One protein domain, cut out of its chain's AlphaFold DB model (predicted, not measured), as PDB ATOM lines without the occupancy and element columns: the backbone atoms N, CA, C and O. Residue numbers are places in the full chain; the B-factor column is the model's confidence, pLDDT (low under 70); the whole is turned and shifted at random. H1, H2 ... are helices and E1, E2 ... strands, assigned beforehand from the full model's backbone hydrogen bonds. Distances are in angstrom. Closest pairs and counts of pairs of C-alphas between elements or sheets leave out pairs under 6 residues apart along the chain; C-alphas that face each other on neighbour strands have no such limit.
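What this domain is: This is residues 11 to 98 of the 107 residues of an uncharacterized protein of Methylobacterium nodulans (strain LMG 21967 / CNCM I-2342 / ORS 2060) (UniProt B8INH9). A four-stranded, strongly twisted sheet has two helices, H1 and H3, packed over one of its faces, H1 over E2 and E3 and H3 over the edge strand E4, both running along the strands. The short helix H2, between E3 and E4 along the chain, lies off the other side of the sheet from H1 and H3 and apart from both, its centre the farthest of the elements' centres from the mean of the C-alphas, at 16.1 A. The 88 printed residues hold three named helices and four named strands, in the order H1 E1 E2 E3 H2 E4 H3; the sheet is mixed, in the order E1, E2, E3, E4, and the class is mixed, helices and strands. The whole is compact and rounded, with a radius of gyration of the C-alphas of 12.0 A and spans of 30 by 26 by 21 A.

How they stand to each other: The sheet is made of E1, residues 30 to 34, E2, residues 41 to 44, E3, residues 51 to 55, and E4, residues 70 to 75; its C-alphas lie up to 4.5 A off its best plane, only just strongly twisted. E1, E2 and E3 form a meander, each strand the antiparallel neighbour of the one before, in two hairpins. N 32 and O 42 are 2.9 A apart, and N 43 and O 52 are 2.8 A apart, within hydrogen-bond range. E3 and E4 are parallel at 20 degrees, with N 74 and O 53 2.7 A apart. H3, residues 82 to 98, is on the sheet at a height of 9.7 A, over E4, at 10 degrees to it on the local plane; their closest C-alphas, of Ala 72 and Ala 92, are 5.4 A apart. H1, residues 13 to 26, is on the same face, making two layers, helices on one face of a sheet; its height is 9.1 A, and it stands at 14 degrees to E2 on the local plane. H1 and H3 touch, H3 with residues 82 to 89 alone, at a steep tilt of 46 degrees, the same way; Ala 20 and Val 85 have the closest C-alphas, 6.2 A apart. H2, residues 61 to 66, is only just not on the sheet, with 4 pairs of C-alphas within 10 A; E3, H2 and E4 form a strand-helix-strand unit, parallel neighbour strands with a helix between, its crossover right-handed. In H1, H2 and H3 every O i to N i+4 pair is within hydrogen-bond range.

Where its parts are: H3 measures 24.5 A and ends at C-alpha 98, (43.630, 12.449, 32.596). H1 measures 20.0 A from C-alpha 13 at (25.579, 14.520, 53.301). E3 and E4 measure 12.9 A each, E1 11.5 A, E2 10.2 A and H2 8.8 A.

The domain as a whole: The C-alphas farthest apart, of Gly 47 and Pro 79, are 32.4 A apart. The printed part has no cut, and no link is long. Residues 36 to 38 have pLDDT under 70; the mean of the printed part is 90.6.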
ATOM      1  N   LEU A  11      29.630  19.188  57.238       92.50
ATOM      2  CA  LEU A  11      28.460  19.290  56.386       92.50
ATOM      3  C   LEU A  11      27.652  17.994  56.464       92.50
ATOM      4  O   LEU A  11      28.198  16.889  56.412       92.50
ATOM      5  N   THR A  12      26.325  18.125  56.517       92.94
ATOM      6  CA  THR A  12      25.430  16.984  56.282       92.94
ATOM      7  C   THR A  12      25.694  16.392  54.891       92.94
ATOM      8  O   THR A  12      26.121  17.130  53.999       92.94
ATOM      9  N   PRO A  13      25.388  15.107  54.630       92.25
ATOM     10  CA  PRO A  13      25.579  14.520  53.301       92.25
ATOM     11  C   PRO A  13      24.908  15.336  52.190       92.25
ATOM     12  O   PRO A  13      25.476  15.527  51.120       92.25
ATOM     13  N   ARG A  14      23.718  15.893  52.459       91.00
ATOM     14  CA  ARG A  14      23.012  16.776  51.523       91.00
ATOM     15  C   ARG A  14      23.789  18.068  51.254       91.00
ATOM     16  O   ARG A  14      23.954  18.420  50.090       91.00
ATOM     17  N   ALA A  15      24.271  18.744  52.297       93.19
ATOM     18  CA  ALA A  15      25.058  19.971  52.157       93.19
ATOM     19  C   ALA A  15      26.403  19.713  51.456       93.19
ATOM     20  O   ALA A  15      26.794  20.470  50.576       93.19
ATOM     21  N   ALA A  16      27.065  18.598  51.763       95.19
ATOM     22  CA  ALA A  16      28.300  18.181  51.110       95.19
ATOM     23  C   ALA A  16      28.100  17.880  49.611       95.19
ATOM     24  O   ALA A  16      28.929  18.266  48.790       95.19
ATOM     25  N   ARG A  17      26.986  17.234  49.230       94.81
ATOM     26  CA  ARG A  17      26.629  17.018  47.816       94.81
ATOM     27  C   ARG A  17      26.299  18.324  47.091       94.81
ATOM     28  O   ARG A  17      26.706  18.476  45.944       94.81
ATOM     29  N   ALA A  18      25.601  19.253  47.748       94.56
ATOM     30  CA  ALA A  18      25.322  20.576  47.191       94.56
ATOM     31  C   ALA A  18      26.618  21.366  46.950       94.56
ATOM     32  O   ALA A  18      26.846  21.817  45.834       94.56
ATOM     33  N   LEU A  19      27.523  21.407  47.932       96.25
ATOM     34  CA  LEU A  19      28.835  22.034  47.772       96.25
ATOM     35  C   LEU A  19      29.637  21.404  46.621       96.25
ATOM     36  O   LEU A  19      30.211  22.116  45.803       96.25
ATOM     37  N   ALA A  20      29.669  20.070  46.528       97.06
ATOM     38  CA  ALA A  20      30.354  19.385  45.432       97.06
ATOM     39  C   ALA A  20      29.773  19.755  44.059       97.06
ATOM     40  O   ALA A  20      30.529  19.932  43.105       97.06
ATOM     41  N   ARG A  21      28.442  19.885  43.957       96.38
ATOM     42  CA  ARG A  21      27.770  20.351  42.739       96.38
ATOM     43  C   ARG A  21      28.217  21.766  42.400       96.38
ATOM     44  O   ARG A  21      28.649  21.990  41.277       96.38
ATOM     45  N   ASP A  22      28.135  22.686  43.351       97.50
ATOM     46  CA  ASP A  22      28.407  24.102  43.104       97.50
ATOM     47  C   ASP A  22      29.880  24.327  42.702       97.50
ATOM     48  O   ASP A  22      30.159  25.098  41.786       97.50
ATOM     49  N   LEU A  23      30.820  23.569  43.284       97.94
ATOM     50  CA  LEU A  23      32.230  23.573  42.868       97.94
ATOM     51  C   LEU A  23      32.438  23.039  41.440       97.94
ATOM     52  O   LEU A  23      33.269  23.569  40.708       97.94
ATOM     53  N   LEU A  24      31.707  21.995  41.034       96.88
ATOM     54  CA  LEU A  24      31.785  21.467  39.667       96.88
ATOM     55  C   LEU A  24      31.155  22.431  38.652       96.88
ATOM     56  O   LEU A  24      31.727  22.634  37.586       96.88
ATOM     57  N   LEU A  25      30.033  23.070  38.997       96.62
ATOM     58  CA  LEU A  25      29.426  24.126  38.176       96.62
ATOM     59  C   LEU A  25      30.397  25.299  37.975       96.62
ATOM     60  O   LEU A  25      30.591  25.749  36.850       96.62
ATOM     61  N   ALA A  26      31.064  25.748  39.044       96.69
ATOM     62  CA  ALA A  26      32.079  26.801  38.967       96.69
ATOM     63  C   ALA A  26      33.296  26.403  38.109       96.69
ATOM     64  O   ALA A  26      33.940  27.264  37.518       96.69
ATOM     65  N   ALA A  27      33.592  25.103  38.005       94.50
ATOM     66  CA  ALA A  27      34.613  24.559  37.110       94.50
ATOM     67  C   ALA A  27      34.125  24.373  35.654       94.50
ATOM     68  O   ALA A  27      34.859  23.818  34.838       94.50
ATOM     69  N   GLY A  28      32.902  24.803  35.324       95.38
ATOM     70  CA  GLY A  28      32.336  24.743  33.973       95.38
ATOM     71  C   GLY A  28      31.636  23.428  33.624       95.38
ATOM     72  O   GLY A  28      31.377  23.174  32.451       95.38
ATOM     73  N   PHE A  29      31.340  22.574  34.609       95.75
ATOM     74  CA  PHE A  29      30.548  21.367  34.368       95.75
ATOM     75  C   PHE A  29      29.061  21.702  34.260       95.75
ATOM     76  O   PHE A  29      28.550  22.553  34.984       95.75
ATOM     77  N   GLU A  30      28.338  20.953  33.433       94.88
ATOM     78  CA  GLU A  30      26.902  21.151  33.215       94.88
ATOM     79  C   GLU A  30      26.090  19.952  33.724       94.88
ATOM     80  O   GLU A  30      26.434  18.810  33.402       94.88
ATOM     81  N   PRO A  31      24.993  20.152  34.477       93.94
ATOM     82  CA  PRO A  31      24.077  19.072  34.833       93.94
ATOM     83  C   PRO A  31      23.443  18.460  33.579       93.94
ATOM     84  O   PRO A  31      22.842  19.169  32.780       93.94
ATOM     85  N   VAL A  32      23.540  17.139  33.421       92.50
ATOM     86  CA  VAL A  32      22.976  16.423  32.256       92.50
ATOM     87  C   VAL A  32      21.925  15.383  32.624       92.50
ATOM     88  O   VAL A  32      21.127  14.990  31.780       92.50
ATOM     89  N   ALA A  33      21.918  14.919  33.874       88.81
ATOM     90  CA  ALA A  33      20.883  14.030  34.384       88.81
ATOM     91  C   ALA A  33      20.833  14.074  35.912       88.81
ATOM     92  O   ALA A  33      21.869  14.119  36.578       88.81
ATOM     93  N   GLU A  34      19.628  13.957  36.464       86.81
ATOM     94  CA  GLU A  34      19.405  13.738  37.890       86.81
ATOM     95  C   GLU A  34      18.522  12.503  38.085       86.81
ATOM     96  O   GLU A  34      17.444  12.366  37.506       86.81
ATOM     97  N   GLY A  35      19.002  11.554  38.885       77.94
ATOM     98  CA  GLY A  35      18.254  10.355  39.225       77.94
ATOM     99  C   GLY A  35      17.149  10.686  40.222       77.94
ATOM    100  O   GLY A  35      17.407  10.683  41.422       77.94
ATOM    101  N   ALA A  36      15.920  10.877  39.739       60.28
ATOM    102  CA  ALA A  36      14.752  11.243  40.554       60.28
ATOM    103  C   ALA A  36      14.533  10.359  41.803       60.28
ATOM    104  O   ALA A  36      14.024  10.828  42.815       60.28
ATOM    105  N   ARG A  37      14.935   9.078  41.755       62.94
ATOM    106  CA  ARG A  37      14.841   8.131  42.886       62.94
ATOM    107  C   ARG A  37      16.120   7.962  43.702       62.94
ATOM    108  O   ARG A  37      16.045   7.503  44.834       62.94
ATOM    109  N   SER A  38      17.282   8.246  43.123       65.88
ATOM    110  CA  SER A  38      18.582   7.907  43.714       65.88
ATOM    111  C   SER A  38      19.381   9.125  44.167       65.88
ATOM    112  O   SER A  38      20.497   8.965  44.658       65.88
ATOM    113  N   GLY A  39      18.871  10.337  43.916       74.56
ATOM    114  CA  GLY A  39      19.566  11.594  44.198       74.56
ATOM    115  C   GLY A  39      20.936  11.699  43.521       74.56
ATOM    116  O   GLY A  39      21.782  12.473  43.964       74.56
ATOM    117  N   SER A  40      21.198  10.869  42.501       88.50
ATOM    118  CA  SER A  40      22.467  10.869  41.782       88.50
ATOM    119  C   SER A  40      22.445  11.965  40.731       88.50
ATOM    120  O   SER A  40      21.629  11.912  39.814       88.50
ATOM    121  N   LEU A  41      23.362  12.915  40.840       92.81
ATOM    122  CA  LEU A  41      23.537  13.989  39.874       92.81
ATOM    123  C   LEU A  41      24.702  13.656  38.948       92.81
ATOM    124  O   LEU A  41      25.779  13.273  39.410       92.81
ATOM    125  N   TYR A  42      24.492  13.812  37.649       93.62
ATOM    126  CA  TYR A  42      25.504  13.627  36.619       93.62
ATOM    127  C   TYR A  42      25.809  14.982  36.001       93.62
ATOM    128  O   TYR A  42      24.898  15.666  35.529       93.62
ATOM    129  N   LEU A  43      27.087  15.351  35.998       95.81
ATOM    130  CA  LEU A  43      27.568  16.577  35.385       95.81
ATOM    131  C   LEU A  43      28.580  16.247  34.291       95.81
ATOM    132  O   LEU A  43      29.476  15.430  34.504       95.81
ATOM    133  N   ARG A  44      28.425  16.858  33.121       95.19
ATOM    134  CA  ARG A  44      29.310  16.692  31.964       95.19
ATOM    135  C   ARG A  44      30.427  17.734  32.005       95.19
ATOM    136  O   ARG A  44      30.162  18.888  32.325       95.19
ATOM    137  N   ALA A  45      31.646  17.307  31.695       93.50
ATOM    138  CA  ALA A  45      32.807  18.179  31.546       93.50
ATOM    139  C   ALA A  45      32.669  19.082  30.302       93.50
ATOM    140  O   ALA A  45      32.043  18.671  29.319       93.50
ATOM    141  N   PRO A  46      33.250  20.289  30.304       88.75
ATOM    142  CA  PRO A  46      33.246  21.145  29.125       88.75
ATOM    143  C   PRO A  46      34.034  20.495  27.977       88.75
ATOM    144  O   PRO A  46      35.108  19.940  28.176       88.75
ATOM    145  N   GLY A  47      33.495  20.554  26.759       82.00
ATOM    146  CA  GLY A  47      34.203  20.142  25.539       82.00
ATOM    147  C   GLY A  47      34.330  18.634  25.282       82.00
ATOM    148  O   GLY A  47      34.654  18.257  24.158       82.00
ATOM    149  N   LEU A  48      34.036  17.757  26.251       81.38
ATOM    150  CA  LEU A  48      34.177  16.301  26.101       81.38
ATOM    151  C   LEU A  48      32.983  15.517  26.670       81.38
ATOM    152  O   LEU A  48      32.269  15.997  27.550       81.38
ATOM    153  N   PRO A  49      32.748  14.267  26.217       87.38
ATOM    154  CA  PRO A  49      31.627  13.459  26.698       87.38
ATOM    155  C   PRO A  49      31.822  12.930  28.130       87.38
ATOM    156  O   PRO A  49      30.948  12.222  28.633       87.38
ATOM    157  N   HIS A  50      32.945  13.229  28.792       93.19
ATOM    158  CA  HIS A  50      33.230  12.758  30.144       93.19
ATOM    159  C   HIS A  50      32.275  13.356  31.178       93.19
ATOM    160  O   HIS A  50      31.873  14.515  31.108       93.19
ATOM    161  N   GLN A  51      31.915  12.543  32.167       94.19
ATOM    162  CA  GLN A  51      30.966  12.894  33.212       94.19
ATOM    163  C   GLN A  51      31.524  12.597  34.602       94.19
ATOM    164  O   GLN A  51      32.215  11.599  34.837       94.19
ATOM    165  N   VAL A  52      31.138  13.440  35.550       94.88
ATOM    166  CA  VAL A  52      31.322  13.252  36.985       94.88
ATOM    167  C   VAL A  52      29.957  12.993  37.603       94.88
ATOM    168  O   VAL A  52      28.981  13.684  37.316       94.88
ATOM    169  N   ARG A  53      29.877  11.984  38.468       95.50
ATOM    170  CA  ARG A  53      28.655  11.663  39.211       95.50
ATOM    171  C   ARG A  53      28.809  12.029  40.679       95.50
ATOM    172  O   ARG A  53      29.766  11.588  41.306       95.50
ATOM    173  N   ILE A  54      27.831  12.721  41.243       94.56
ATOM    174  CA  ILE A  54      27.647  12.883  42.689       94.56
ATOM    175  C   ILE A  54      26.529  11.934  43.116       94.56
ATOM    176  O   ILE A  54      25.474  11.910  42.491       94.56
ATOM    177  N   ALA A  55      26.746  11.128  44.151       93.00
ATOM    178  CA  ALA A  55      25.741  10.189  44.648       93.00
ATOM    179  C   ALA A  55      25.935   9.891  46.137       93.00
ATOM    180  O   ALA A  55      26.963  10.229  46.715       93.00
ATOM    181  N   ASP A  56      24.974   9.214  46.750       91.31
ATOM    182  CA  ASP A  56      25.070   8.665  48.108       91.31
ATOM    183  C   ASP A  56      25.502   7.188  48.142       91.31
ATOM    184  O   ASP A  56      25.782   6.655  49.206       91.31
ATOM    185  N   HIS A  57      25.624   6.527  46.988       87.38
ATOM    186  CA  HIS A  57      26.023   5.121  46.891       87.38
ATOM    187  C   HIS A  57      27.037   4.865  45.766       87.38
ATOM    188  O   HIS A  57      27.108   5.570  44.748       87.38
ATOM    189  N   ALA A  58      27.819   3.798  45.923       86.31
ATOM    190  CA  ALA A  58      28.758   3.338  44.907       86.31
ATOM    191  C   ALA A  58      28.035   2.724  43.695       86.31
ATOM    192  O   ALA A  58      26.973   2.117  43.819       86.31
ATOM    193  N   ARG A  59      28.629   2.841  42.500       81.88
ATOM    194  CA  ARG A  59      28.141   2.096  41.325       81.88
ATOM    195  C   ARG A  59      28.498   0.623  41.470       81.88
ATOM    196  O   ARG A  59      29.648   0.306  41.773       81.88
ATOM    197  N   THR A  60      27.570  -0.264  41.128       83.31
ATOM    198  CA  THR A  60      27.875  -1.690  40.950       83.31
ATOM    199  C   THR A  60      28.821  -1.903  39.757       83.31
ATOM    200  O   THR A  60      28.832  -1.073  38.839       83.31
ATOM    201  N   PRO A  61      29.601  -3.001  39.708       82.50
ATOM    202  CA  PRO A  61      30.496  -3.295  38.583       82.50
ATOM    203  C   PRO A  61      29.796  -3.245  37.217       82.50
ATOM    204  O   PRO A  61      30.267  -2.563  36.308       82.50
ATOM    205  N   LYS A  62      28.605  -3.853  37.111       81.12
ATOM    206  CA  LYS A  62      27.757  -3.822  35.907       81.12
ATOM    207  C   LYS A  62      27.447  -2.392  35.449       81.12
ATOM    208  O   LYS A  62      27.569  -2.064  34.274       81.12
ATOM    209  N   ARG A  63      27.098  -1.502  36.387       82.44
ATOM    210  CA  ARG A  63      26.815  -0.088  36.090       82.44
ATOM    211  C   ARG A  63      28.073   0.692  35.710       82.44
ATOM    212  O   ARG A  63      27.982   1.630  34.926       82.44
ATOM    213  N   ARG A  64      29.251   0.327  36.227       81.00
ATOM    214  CA  ARG A  64      30.516   0.952  35.802       81.00
ATOM    215  C   ARG A  64      30.837   0.640  34.340       81.00
ATOM    216  O   ARG A  64      31.232   1.546  33.620       81.00
ATOM    217  N   GLN A  65      30.595  -0.595  33.901       80.19
ATOM    218  CA  GLN A  65      30.793  -1.002  32.504       80.19
ATOM    219  C   GLN A  65      29.784  -0.352  31.548       80.19
ATOM    220  O   GLN A  65      30.151   0.016  30.438       80.19
ATOM    221  N   GLN A  66      28.529  -0.194  31.984       83.81
ATOM    222  CA  GLN A  66      27.471   0.414  31.174       83.81
ATOM    223  C   GLN A  66      27.673   1.925  30.964       83.81
ATOM    224  O   GLN A  66      27.389   2.434  29.887       83.81
ATOM    225  N   TYR A  67      28.159   2.642  31.983       82.81
ATOM    226  CA  TYR A  67      28.312   4.101  31.954       82.81
ATOM    227  C   TYR A  67      29.789   4.502  31.885       82.81
ATOM    228  O   TYR A  67      30.332   5.065  32.846       82.81
ATOM    229  N   LYS A  68      30.438   4.177  30.757       83.94
ATOM    230  CA  LYS A  68      31.869   4.444  30.509       83.94
ATOM    231  C   LYS A  68      32.208   5.933  30.463       83.94
ATOM    232  O   LYS A  68      33.319   6.312  30.804       83.94
ATOM    233  N   GLN A  69      31.242   6.772  30.099       88.50
ATOM    234  CA  GLN A  69      31.400   8.221  30.101       88.50
ATOM    235  C   GLN A  69      31.608   8.789  31.510       88.50
ATOM    236  O   GLN A  69      32.205   9.848  31.658       88.50
ATOM    237  N   VAL A  70      31.157   8.091  32.560       91.44
ATOM    238  CA  VAL A  70      31.342   8.534  33.946       91.44
ATOM    239  C   VAL A  70      32.723   8.110  34.443       91.44
ATOM    240  O   VAL A  70      32.909   6.971  34.895       91.44
ATOM    241  N   VAL A  71      33.666   9.047  34.397       92.56
ATOM    242  CA  VAL A  71      35.084   8.831  34.730       92.56
ATOM    243  C   VAL A  71      35.377   8.983  36.223       92.56
ATOM    244  O   VAL A  71      36.307   8.365  36.731       92.56
ATOM    245  N   ALA A  72      34.540   9.723  36.961       93.56
ATOM    246  CA  ALA A  72      34.654   9.867  38.412       93.56
ATOM    247  C   ALA A  72      33.289   9.779  39.112       93.56
ATOM    248  O   ALA A  72      32.239  10.111  38.557       93.56
ATOM    249  N   SER A  73      33.280   9.296  40.356       93.88
ATOM    250  CA  SER A  73      32.076   9.222  41.192       93.88
ATOM    251  C   SER A  73      32.378   9.697  42.610       93.88
ATOM    252  O   SER A  73      33.089   9.025  43.350       93.88
ATOM    253  N   LEU A  74      31.796  10.829  42.997       94.50
ATOM    254  CA  LEU A  74      31.832  11.368  44.348       94.50
ATOM    255  C   LEU A  74      30.695  10.729  45.145       94.50
ATOM    256  O   LEU A  74      29.538  11.137  45.040       94.50
ATOM    257  N   VAL A  75      31.024   9.698  45.924       93.62
ATOM    258  CA  VAL A  75      30.066   9.020  46.804       93.62
ATOM    259  C   VAL A  75      30.106   9.669  48.184       93.62
ATOM    260  O   VAL A  75      31.084   9.525  48.917       93.62
ATOM    261  N   ILE A  76      29.059  10.411  48.529       92.69
ATOM    262  CA  ILE A  76      28.904  11.148  49.785       92.69
ATOM    263  C   ILE A  76      27.650  10.613  50.487       92.69
ATOM    264  O   ILE A  76      26.542  11.119  50.283       92.69
ATOM    265  N   ALA A  77      27.842   9.548  51.267       91.81
ATOM    266  CA  ALA A  77      26.814   8.918  52.099       91.81
ATOM    267  C   ALA A  77      26.782   9.512  53.519       91.81
ATOM    268  O   ALA A  77      25.712   9.710  54.087       91.81
ATOM    269  N   ASP A  78      27.959   9.862  54.040       91.06
ATOM    270  CA  ASP A  78      28.179  10.304  55.416       91.06
ATOM    271  C   ASP A  78      28.579  11.787  55.496       91.06
ATOM    272  O   ASP A  78      29.015  12.362  54.491       91.06
ATOM    273  N   PRO A  79      28.434  12.435  56.670       92.75
ATOM    274  CA  PRO A  79      28.896  13.802  56.878       92.75
ATOM    275  C   PRO A  79      30.387  13.978  56.562       92.75
ATOM    276  O   PRO A  79      31.222  13.181  56.997       92.75
ATOM    277  N   LEU A  80      30.730  15.064  55.870       93.75
ATOM    278  CA  LEU A  80      32.102  15.406  55.475       93.75
ATOM    279  C   LEU A  80      32.438  16.835  55.885       93.75
ATOM    280  O   LEU A  80      31.562  17.694  55.910       93.75
ATOM    281  N   SER A  81      33.711  17.104  56.170       94.12
ATOM    282  CA  SER A  81      34.184  18.486  56.235       94.12
ATOM    283  C   SER A  81      34.183  19.111  54.841       94.12
ATOM    284  O   SER A  81      34.277  18.413  53.826       94.12
ATOM    285  N   GLU A  82      34.123  20.437  54.785       93.56
ATOM    286  CA  GLU A  82      34.259  21.178  53.530       93.56
ATOM    287  C   GLU A  82      35.571  20.841  52.800       93.56
ATOM    288  O   GLU A  82      35.564  20.589  51.594       93.56
ATOM    289  N   ALA A  83      36.686  20.754  53.534       94.19
ATOM    290  CA  ALA A  83      37.987  20.387  52.977       94.19
ATOM    291  C   ALA A  83      37.951  19.012  52.288       94.19
ATOM    292  O   ALA A  83      38.382  18.882  51.143       94.19
ATOM    293  N   ALA A  84      37.330  18.010  52.922       94.81
ATOM    294  CA  ALA A  84      37.191  16.679  52.336       94.81
ATOM    295  C   ALA A  84      36.320  16.681  51.066       94.81
ATOM    296  O   ALA A  84      36.562  15.901  50.141       94.81
ATOM    297  N   VAL A  85      35.308  17.554  50.988       95.81
ATOM    298  CA  VAL A  85      34.525  17.736  49.755       95.81
ATOM    299  C   VAL A  85      35.396  18.334  48.651       95.81
ATOM    300  O   VAL A  85      35.432  17.784  47.548       95.81
ATOM    301  N   ARG A  86      36.145  19.404  48.950       96.12
ATOM    302  CA  ARG A  86      37.053  20.063  47.994       96.12
ATOM    303  C   ARG A  86      38.120  19.105  47.459       96.12
ATOM    304  O   ARG A  86      38.337  19.055  46.252       96.12
ATOM    305  N   GLU A  87      38.726  18.286  48.316       96.50
ATOM    306  CA  GLU A  87      39.711  17.273  47.909       96.50
ATOM    307  C   GLU A  87      39.124  16.225  46.956       96.50
ATOM    308  O   GLU A  87      39.740  15.875  45.944       96.50
ATOM    309  N   ARG A  88      37.909  15.741  47.243       96.69
ATOM    310  CA  ARG A  88      37.208  14.781  46.375       96.69
ATOM    311  C   ARG A  88      36.871  15.389  45.015       96.69
ATOM    312  O   ARG A  88      37.049  14.713  44.002       96.69
ATOM    313  N   VAL A  89      36.430  16.648  44.985       97.06
ATOM    314  CA  VAL A  89      36.201  17.390  43.735       97.06
ATOM    315  C   VAL A  89      37.512  17.539  42.963       97.06
ATOM    316  O   VAL A  89      37.565  17.164  41.797       97.06
ATOM    317  N   ALA A  90      38.597  17.968  43.612       97.00
ATOM    318  CA  ALA A  90      39.904  18.103  42.969       97.00
ATOM    319  C   ALA A  90      40.410  16.772  42.379       97.00
ATOM    320  O   ALA A  90      40.973  16.745  41.285       97.00
ATOM    321  N   SER A  91      40.177  15.654  43.072       96.69
ATOM    322  CA  SER A  91      40.490  14.317  42.555       96.69
ATOM    323  C   SER A  91      39.675  13.968  41.304       96.69
ATOM    324  O   SER A  91      40.232  13.480  40.320       96.69
ATOM    325  N   ALA A  92      38.377  14.283  41.295       95.31
ATOM    326  CA  ALA A  92      37.524  14.076  40.128       95.31
ATOM    327  C   ALA A  92      37.956  14.927  38.925       95.31
ATOM    328  O   ALA A  92      38.009  14.409  37.812       95.31
ATOM    329  N   LEU A  93      38.338  16.189  39.148       94.88
ATOM    330  CA  LEU A  93      38.864  17.065  38.096       94.88
ATOM    331  C   LEU A  93      40.154  16.504  37.481       94.88
ATOM    332  O   LEU A  93      40.288  16.464  36.260       94.88
ATOM    333  N   ARG A  94      41.077  15.989  38.306       95.44
ATOM    334  CA  ARG A  94      42.292  15.319  37.806       95.44
ATOM    335  C   ARG A  94      41.973  14.072  36.980       95.44
ATOM    336  O   ARG A  94      42.636  13.841  35.971       95.44
ATOM    337  N   ALA A  95      40.974  13.287  37.390       93.81
ATOM    338  CA  ALA A  95      40.542  12.097  36.657       93.81
ATOM    339  C   ALA A  95      39.932  12.449  35.293       93.81
ATOM    340  O   ALA A  95      40.227  11.774  34.309       93.81
ATOM    341  N   VAL A  96      39.138  13.524  35.225       92.31
ATOM    342  CA  VAL A  96      38.632  14.064  33.956       92.31
ATOM    343  C   VAL A  96      39.808  14.469  33.079       92.31
ATOM    344  O   VAL A  96      39.983  13.852  32.039       92.31
ATOM    345  N   ALA A  97      40.679  15.368  33.544       91.69
ATOM    346  CA  ALA A  97      41.827  15.849  32.769       91.69
ATOM    347  C   ALA A  97      42.746  14.715  32.266       91.69
ATOM    348  O   ALA A  97      43.325  14.804  31.185       91.69
ATOM    349  N   ALA A  98      42.899  13.634  33.038       91.88
ATOM    350  CA  ALA A  98      43.630  12.449  32.596       91.88
ATOM    351  C   ALA A  98      42.923  11.714  31.445       91.88
ATOM    352  O   ALA A  98      43.587  11.305  30.495       91.88
TER     353      ALA A  98